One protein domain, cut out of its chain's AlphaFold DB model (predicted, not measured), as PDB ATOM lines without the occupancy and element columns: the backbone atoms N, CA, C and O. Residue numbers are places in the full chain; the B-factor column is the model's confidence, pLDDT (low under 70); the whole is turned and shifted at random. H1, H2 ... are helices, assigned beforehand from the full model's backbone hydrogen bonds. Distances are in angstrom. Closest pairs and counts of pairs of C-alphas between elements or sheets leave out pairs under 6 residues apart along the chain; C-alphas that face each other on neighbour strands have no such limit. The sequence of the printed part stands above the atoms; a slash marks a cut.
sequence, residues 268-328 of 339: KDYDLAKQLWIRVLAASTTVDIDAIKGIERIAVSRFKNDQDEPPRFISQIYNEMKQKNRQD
ATOM      1  N   LYS A 268     440.698 487.753 402.708       92.00
ATOM      2  CA  LYS A 268     441.641 486.763 402.165       92.00
ATOM      3  C   LYS A 268     443.097 486.969 402.594       92.00
ATOM      4  O   LYS A 268     444.005 486.443 401.950       92.00
ATOM      5  N   ASP A 269     443.330 487.656 403.709       90.12
ATOM      6  CA  ASP A 269     444.639 487.681 404.361       90.12
ATOM      7  C   ASP A 269     444.802 486.409 405.203       90.12
ATOM      8  O   ASP A 269     444.660 486.380 406.429       90.12
ATOM      9  N   TYR A 270     445.042 485.300 404.506       89.75
ATOM     10  CA  TYR A 270     445.102 483.978 405.114       89.75
ATOM     11  C   TYR A 270     446.299 483.789 406.045       89.75
ATOM     12  O   TYR A 270     446.272 482.875 406.874       89.75
ATOM     13  N   ASP A 271     447.371 484.567 405.890       85.19
ATOM     14  CA  ASP A 271     448.517 484.521 406.798       85.19
ATOM     15  C   ASP A 271     448.167 485.193 408.122       85.19
ATOM     16  O   ASP A 271     448.331 484.567 409.174       85.19
ATOM     17  N   LEU A 272     447.588 486.397 408.079       86.12
ATOM     18  CA  LEU A 272     447.091 487.077 409.272       86.12
ATOM     19  C   LEU A 272     445.994 486.265 409.969       86.12
ATOM     20  O   LEU A 272     446.064 486.046 411.177       86.12
ATOM     21  N   ALA A 273     445.016 485.754 409.218       90.94
ATOM     22  CA  ALA A 273     443.923 484.962 409.776       90.94
ATOM     23  C   ALA A 273     444.439 483.730 410.532       90.94
ATOM     24  O   ALA A 273     444.037 483.467 411.667       90.94
ATOM     25  N   LYS A 274     445.397 483.001 409.941       88.38
ATOM     26  CA  LYS A 274     446.011 481.830 410.578       88.38
ATOM     27  C   LYS A 274     446.731 482.224 411.867       88.38
ATOM     28  O   LYS A 274     446.596 481.527 412.871       88.38
ATOM     29  N   GLN A 275     447.476 483.330 411.854       83.69
ATOM     30  CA  GLN A 275     448.153 483.840 413.047       83.69
ATOM     31  C   GLN A 275     447.158 484.185 414.160       83.69
ATOM     32  O   GLN A 275     447.378 483.810 415.310       83.69
ATOM     33  N   LEU A 276     446.059 484.865 413.831       89.62
ATOM     34  CA  LEU A 276     445.036 485.252 414.802       89.62
ATOM     35  C   LEU A 276     444.349 484.021 415.411       89.62
ATOM     36  O   LEU A 276     444.222 483.949 416.631       89.62
ATOM     37  N   TRP A 277     444.030 482.991 414.619       91.81
ATOM     38  CA  TRP A 277     443.479 481.742 415.162       91.81
ATOM     39  C   TRP A 277     444.443 480.978 416.070       91.81
ATOM     40  O   TRP A 277     444.031 480.464 417.110       91.81
ATOM     41  N   ILE A 278     445.737 480.938 415.736       86.12
ATOM     42  CA  ILE A 278     446.756 480.353 416.622       86.12
ATOM     43  C   ILE A 278     446.789 481.091 417.968       86.12
ATOM     44  O   ILE A 278     446.970 480.466 419.015       86.12
ATOM     45  N   ARG A 279     446.579 482.412 417.967       83.88
ATOM     46  CA  ARG A 279     446.524 483.208 419.200       83.88
ATOM     47  C   ARG A 279     445.247 482.970 419.994       83.88
ATOM     48  O   ARG A 279     445.335 482.899 421.213       83.88
ATOM     49  N   VAL A 280     444.104 482.779 419.333       89.69
ATOM     50  CA  VAL A 280     442.870 482.340 420.007       89.69
ATOM     51  C   VAL A 280     443.137 481.037 420.763       89.69
ATOM     52  O   VAL A 280     442.892 480.975 421.959       89.69
ATOM     53  N   LEU A 281     443.761 480.040 420.121       87.31
ATOM     54  CA  LEU A 281     444.132 478.787 420.795       87.31
ATOM     55  C   LEU A 281     445.093 478.986 421.975       87.31
ATOM     56  O   LEU A 281     445.026 478.238 422.944       87.31
ATOM     57  N   ALA A 282     446.003 479.957 421.891       81.81
ATOM     58  CA  ALA A 282     446.952 480.249 422.963       81.81
ATOM     59  C   ALA A 282     446.324 481.004 424.148       81.81
ATOM     60  O   ALA A 282     446.827 480.886 425.263       81.81
ATOM     61  N   ALA A 283     445.275 481.792 423.906       85.44
ATOM     62  CA  ALA A 283     444.607 482.607 424.918       85.44
ATOM     63  C   ALA A 283     443.369 481.935 425.529       85.44
ATOM     64  O   ALA A 283     442.966 482.291 426.635       85.44
ATOM     65  N   SER A 284     442.762 480.970 424.835       84.75
ATOM     66  CA  SER A 284     441.626 480.217 425.356       84.75
ATOM     67  C   SER A 284     442.060 479.267 426.475       84.75
ATOM     68  O   SER A 284     443.024 478.514 426.352       84.75
ATOM     69  N   THR A 285     441.311 479.271 427.579       79.12
ATOM     70  CA  THR A 285     441.527 478.365 428.723       79.12
ATOM     71  C   THR A 285     441.124 476.922 428.419       79.12
ATOM     72  O   THR A 285     441.567 475.991 429.091       79.12
ATOM     73  N   THR A 286     440.285 476.728 427.404       83.00
ATOM     74  CA  THR A 286     439.832 475.433 426.897       83.00
ATOM     75  C   THR A 286     440.104 475.330 425.399       83.00
ATOM     76  O   THR A 286     440.434 476.311 424.735       83.00
ATOM     77  N   VAL A 287     439.971 474.119 424.852       85.75
ATOM     78  CA  VAL A 287     440.109 473.890 423.410       85.75
ATOM     79  C   VAL A 287     439.075 474.720 422.650       85.75
ATOM     80  O   VAL A 287     437.870 474.513 422.792       85.75
ATOM     81  N   ASP A 288     439.560 475.636 421.812       90.44
ATOM     82  CA  ASP A 288     438.711 476.522 421.026       90.44
ATOM     83  C   ASP A 288     438.380 475.915 419.656       90.44
ATOM     84  O   ASP A 288     439.187 475.931 418.723       90.44
ATOM     85  N   ILE A 289     437.176 475.353 419.541       90.75
ATOM     86  CA  ILE A 289     436.724 474.653 418.330       90.75
ATOM     87  C   ILE A 289     436.629 475.609 417.132       90.75
ATOM     88  O   ILE A 289     436.899 475.193 416.003       90.75
ATOM     89  N   ASP A 290     436.272 476.877 417.349       92.38
ATOM     90  CA  ASP A 290     436.160 477.854 416.259       92.38
ATOM     91  C   ASP A 290     437.526 478.139 415.648       92.38
ATOM     92  O   ASP A 290     437.648 478.212 414.424       92.38
ATOM     93  N   ALA A 291     438.557 478.225 416.491       91.19
ATOM     94  CA  ALA A 291     439.923 478.427 416.041       91.19
ATOM     95  C   ALA A 291     440.482 477.234 415.267       91.19
ATOM     96  O   ALA A 291     441.105 477.429 414.223       91.19
ATOM     97  N   ILE A 292     440.205 476.006 415.718       90.62
ATOM     98  CA  ILE A 292     440.573 474.791 414.970       90.62
ATOM     99  C   ILE A 292     439.916 474.813 413.588       90.62
ATOM    100  O   ILE A 292     440.606 474.729 412.571       90.62
ATOM    101  N   LYS A 293     438.595 475.026 413.542       93.12
ATOM    102  CA  LYS A 293     437.844 475.109 412.284       93.12
ATOM    103  C   LYS A 293     438.345 476.241 411.388       93.12
ATOM    104  O   LYS A 293     438.369 476.083 410.172       93.12
ATOM    105  N   GLY A 294     438.733 477.381 411.959       91.62
ATOM    106  CA  GLY A 294     439.319 478.501 411.221       91.62
ATOM    107  C   GLY A 294     440.626 478.131 410.529       91.62
ATOM    108  O   GLY A 294     440.777 478.349 409.328       91.62
ATOM    109  N   ILE A 295     441.541 477.483 411.249       91.38
ATOM    110  CA  ILE A 295     442.813 477.005 410.689       91.38
ATOM    111  C   ILE A 295     442.572 475.973 409.575       91.38
ATOM    112  O   ILE A 295     443.215 476.047 408.526       91.38
ATOM    113  N   GLU A 296     441.623 475.053 409.761       90.69
ATOM    114  CA  GLU A 296     441.229 474.075 408.738       90.69
ATOM    115  C   GLU A 296     440.651 474.749 407.484       90.69
ATOM    116  O   GLU A 296     441.076 474.440 406.368       90.69
ATOM    117  N   ARG A 297     439.736 475.722 407.640       93.25
ATOM    118  CA  ARG A 297     439.180 476.501 406.516       93.25
ATOM    119  C   ARG A 297     440.272 477.201 405.716       93.25
ATOM    120  O   ARG A 297     440.231 477.189 404.483       93.25
ATOM    121  N   ILE A 298     441.252 477.788 406.400       90.69
ATOM    122  CA  ILE A 298     442.380 478.466 405.756       90.69
ATOM    123  C   ILE A 298     443.234 477.469 404.969       90.69
ATOM    124  O   ILE A 298     443.588 477.751 403.826       90.69
ATOM    125  N   ALA A 299     443.538 476.301 405.540       88.12
ATOM    126  CA  ALA A 299     444.311 475.266 404.854       88.12
ATOM    127  C   ALA A 299     443.616 474.791 403.566       88.12
ATOM    128  O   ALA A 299     444.246 474.734 402.510       88.12
ATOM    129  N   VAL A 300     442.303 474.538 403.628       88.25
ATOM    130  CA  VAL A 300     441.493 474.167 402.454       88.25
ATOM    131  C   VAL A 300     441.463 475.293 401.416       88.25
ATOM    132  O   VAL A 300     441.572 475.028 400.220       88.25
ATOM    133  N   SER A 301     441.328 476.546 401.852       86.81
ATOM    134  CA  SER A 301     441.259 477.702 400.947       86.81
ATOM    135  C   SER A 301     442.577 477.937 400.207       86.81
ATOM    136  O   SER A 301     442.555 478.207 399.009       86.81
ATOM    137  N   ARG A 302     443.726 477.764 400.878       82.94
ATOM    138  CA  ARG A 302     445.048 477.825 400.229       82.94
ATOM    139  C   ARG A 302     445.217 476.727 399.184       82.94
ATOM    140  O   ARG A 302     445.616 477.019 398.067       82.94
ATOM    141  N   PHE A 303     444.824 475.496 399.518       80.12
ATOM    142  CA  PHE A 303     444.902 474.373 398.582       80.12
ATOM    143  C   PHE A 303     444.043 474.583 397.325       80.12
ATOM    144  O   PHE A 303     444.459 474.216 396.230       80.12
ATOM    145  N   LYS A 304     442.853 475.184 397.462       77.56
ATOM    146  CA  LYS A 304     441.999 475.526 396.312       77.56
ATOM    147  C   LYS A 304     442.603 476.635 395.450       77.56
ATOM    148  O   LYS A 304     442.639 476.485 394.237       77.56
ATOM    149  N   ASN A 305     443.134 477.695 396.061       68.44
ATOM    150  CA  ASN A 305     443.799 478.767 395.314       68.44
ATOM    151  C   ASN A 305     445.020 478.266 394.525       68.44
ATOM    152  O   ASN A 305     445.217 478.705 393.397       68.44
ATOM    153  N   ASP A 306     445.789 477.315 395.066       65.12
ATOM    154  CA  ASP A 306     446.920 476.697 394.352       65.12
ATOM    155  C   ASP A 306     446.473 475.843 393.143       65.12
ATOM    156  O   ASP A 306     447.264 475.598 392.235       65.12
ATOM    157  N   GLN A 307     445.217 475.379 393.116       58.62
ATOM    158  CA  GLN A 307     444.627 474.650 391.981       58.62
ATOM    159  C   GLN A 307     443.998 475.585 390.935       58.62
ATOM    160  O   GLN A 307     443.928 475.221 389.763       58.62
ATOM    161  N   ASP A 308     443.551 476.774 391.354       57.12
ATOM    162  CA  ASP A 308     442.945 477.795 390.492       57.12
ATOM    163  C   ASP A 308     443.986 478.750 389.859       57.12
ATOM    164  O   ASP A 308     443.651 479.500 388.936       57.12
ATOM    165  N   GLU A 309     445.258 478.724 390.291       45.19
ATOM    166  CA  GLU A 309     446.347 479.334 389.521       45.19
ATOM    167  C   GLU A 309     446.562 478.535 388.224       45.19
ATOM    168  O   GLU A 309     446.870 477.338 388.278       45.19
ATOM    169  N   PRO A 310     446.449 479.154 387.031       43.28
ATOM    170  CA  PRO A 310     446.800 478.454 385.807       43.28
ATOM    171  C   PRO A 310     448.262 478.002 385.932       43.28
ATOM    172  O   PRO A 310     449.103 478.813 386.341       43.28
ATOM    173  N   PRO A 311     448.601 476.747 385.572       48.50
ATOM    174  CA  PRO A 311     449.979 476.281 385.591       48.50
ATOM    175  C   PRO A 311     450.861 477.338 384.929       48.50
ATOM    176  O   PRO A 311     450.501 477.829 383.858       48.50
ATOM    177  N   ARG A 312     452.013 477.694 385.518       54.31
ATOM    178  CA  ARG A 312     452.946 478.687 384.930       54.31
ATOM    179  C   ARG A 312     453.281 478.399 383.457       54.31
ATOM    180  O   ARG A 312     453.619 479.303 382.705       54.31
ATOM    181  N   PHE A 313     453.115 477.146 383.042       45.78
ATOM    182  CA  PHE A 313     453.205 476.685 381.663       45.78
ATOM    183  C   PHE A 313     452.067 477.196 380.754       45.78
ATOM    184  O   PHE A 313     452.314 477.607 379.626       45.78
ATOM    185  N   ILE A 314     450.820 477.235 381.238       47.78
ATOM    186  CA  ILE A 314     449.654 477.727 380.488       47.78
ATOM    187  C   ILE A 314     449.682 479.252 380.359       47.78
ATOM    188  O   ILE A 314     449.342 479.758 379.297       47.78
ATOM    189  N   SER A 315     450.132 479.999 381.374       47.84
ATOM    190  CA  SER A 315     450.274 481.461 381.254       47.84
ATOM    191  C   SER A 315     451.399 481.871 380.292       47.84
ATOM    192  O   SER A 315     451.253 482.866 379.583       47.84
ATOM    193  N   GLN A 316     452.475 481.080 380.185       49.56
ATOM    194  CA  GLN A 316     453.493 481.232 379.136       49.56
ATOM    195  C   GLN A 316     452.927 480.946 377.741       49.56
ATOM    196  O   GLN A 316     453.024 481.804 376.867       49.56
ATOM    197  N   ILE A 317     452.243 479.812 377.557       51.59
ATOM    198  CA  ILE A 317     451.629 479.444 376.271       51.59
ATOM    199  C   ILE A 317     450.555 480.457 375.851       51.59
ATOM    200  O   ILE A 317     450.487 480.840 374.687       51.59
ATOM    201  N   TYR A 318     449.736 480.944 376.785       49.03
ATOM    202  CA  TYR A 318     448.697 481.936 376.505       49.03
ATOM    203  C   TYR A 318     449.296 483.283 376.071       49.03
ATOM    204  O   TYR A 318     448.777 483.927 375.160       49.03
ATOM    205  N   ASN A 319     450.418 483.699 376.670       59.97
ATOM    206  CA  ASN A 319     451.135 484.914 376.274       59.97
ATOM    207  C   ASN A 319     451.874 484.753 374.934       59.97
ATOM    208  O   ASN A 319     451.842 485.676 374.120       59.97
ATOM    209  N   GLU A 320     452.463 483.586 374.664       60.19
ATOM    210  CA  GLU A 320     453.095 483.260 373.377       60.19
ATOM    211  C   GLU A 320     452.065 483.192 372.236       60.19
ATOM    212  O   GLU A 320     452.274 483.778 371.173       60.19
ATOM    213  N   MET A 321     450.901 482.573 372.463       54.88
ATOM    214  CA  MET A 321     449.804 482.531 371.486       54.88
ATOM    215  C   MET A 321     449.206 483.921 371.219       54.88
ATOM    216  O   MET A 321     448.854 484.242 370.084       54.88
ATOM    217  N   LYS A 322     449.133 484.786 372.239       59.41
ATOM    218  CA  LYS A 322     448.638 486.166 372.104       59.41
ATOM    219  C   LYS A 322     449.616 487.085 371.362       59.41
ATOM    220  O   LYS A 322     449.171 488.027 370.708       59.41
ATOM    221  N   GLN A 323     450.924 486.822 371.437       56.16
ATOM    222  CA  GLN A 323     451.935 487.514 370.628       56.16
ATOM    223  C   GLN A 323     451.921 487.046 369.169       56.16
ATOM    224  O   GLN A 323     452.035 487.878 368.273       56.16
ATOM    225  N   LYS A 324     451.686 485.751 368.923       53.94
ATOM    226  CA  LYS A 324     451.589 485.188 367.567       53.94
ATOM    227  C   LYS A 324     450.380 485.729 366.790       53.94
ATOM    228  O   LYS A 324     450.536 486.218 365.680       53.94
ATOM    229  N   ASN A 325     449.211 485.806 367.432       47.00
ATOM    230  CA  ASN A 325     447.996 486.363 366.814       47.00
ATOM    231  C   ASN A 325     448.053 487.882 366.543       47.00
ATOM    232  O   ASN A 325     447.219 488.390 365.796       47.00
ATOM    233  N   ARG A 326     449.005 488.618 367.141       53.03
ATOM    234  CA  ARG A 326     449.270 490.031 366.807       53.03
ATOM    235  C   ARG A 326     450.223 490.204 365.624       53.03
ATOM    236  O   ARG A 326     450.205 491.262 365.021       53.03
ATOM    237  N   GLN A 327     451.042 489.203 365.297       51.25
ATOM    238  CA  GLN A 327     451.928 489.257 364.128       51.25
ATOM    239  C   GLN A 327     451.214 488.830 362.837       51.25
ATOM    240  O   GLN A 327     451.535 489.355 361.778       51.25
ATOM    241  N   ASP A 328     450.194 487.973 362.932       49.47
ATOM    242  CA  ASP A 328     449.399 487.532 361.773       49.47
ATOM    243  C   ASP A 328     448.309 488.539 361.340       49.47
ATOM    244  O   ASP A 328     447.650 488.332 360.327       49.47
TER     245      ASP A 328
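AT A GLANCE: This is residues 268 to 328 of the 339 residues of an uncharacterized protein of filamentous cyanobacterium Phorm 6 (UniProt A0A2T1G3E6). A long helix, H2, runs side by side with the shorter H1 as a helical hairpin, and beyond the far end of H2 a third helix, H3, sticks out as a free arm that carries on the length of the model. The outline is a rod, spanning 68 by 15 by 12 A along its three main axes. The printed part has 61 residues with three named helices, in the order H1, H2, H3, and no named strand; the class is all helix. The whole is extended, with a radius of gyration of the C-alphas of 19.9 A.

IN THESE COORDINATES: H2, the longest helix, holds residues 289 to 308 and measures 28.7 A from first to last C-alpha, from Ile 289 at (436.724, 474.653, 418.330) to Asp 308 at (442.945, 477.795, 390.492). H1 comes before it, residues 270 to 283, 19.9 A long, beginning with C-alpha 270 at (445.102, 483.978, 405.114). H3 follows H2, residues 312 to 327, 23.4 A long, ending with C-alpha 327 at (451.928, 489.257, 364.128).

HOW THE PARTS SIT: H2 and H1 touch, with 15 pairs of C-alphas within 8 A; their closest C-alphas, those of Ala 291 and Trp 277, are 4.9 A apart. They run opposite ways at a shallow tilt of 17 degrees and form a helical hairpin. H3 is apart from H2 and from H1. In H1 and H2 every O i to N i+4 pair is within hydrogen-bond range; in H3 it is 11 of 12.

THE WHOLE: The two C-alphas farthest apart, those of Thr 285 and Asp 328, are 68.0 A from each other. Residues 282 to 287 stand free, and so do residues 303 to 328, of which 303 to 308 belong to H2 and 312 to 327 to H3. The links H1 to H2, with 5 residues between, and H2 to H3, with 3, are both tight. The printed part has no cut. Its mean pLDDT is 74.1, and residues 305 to 328 are under 70.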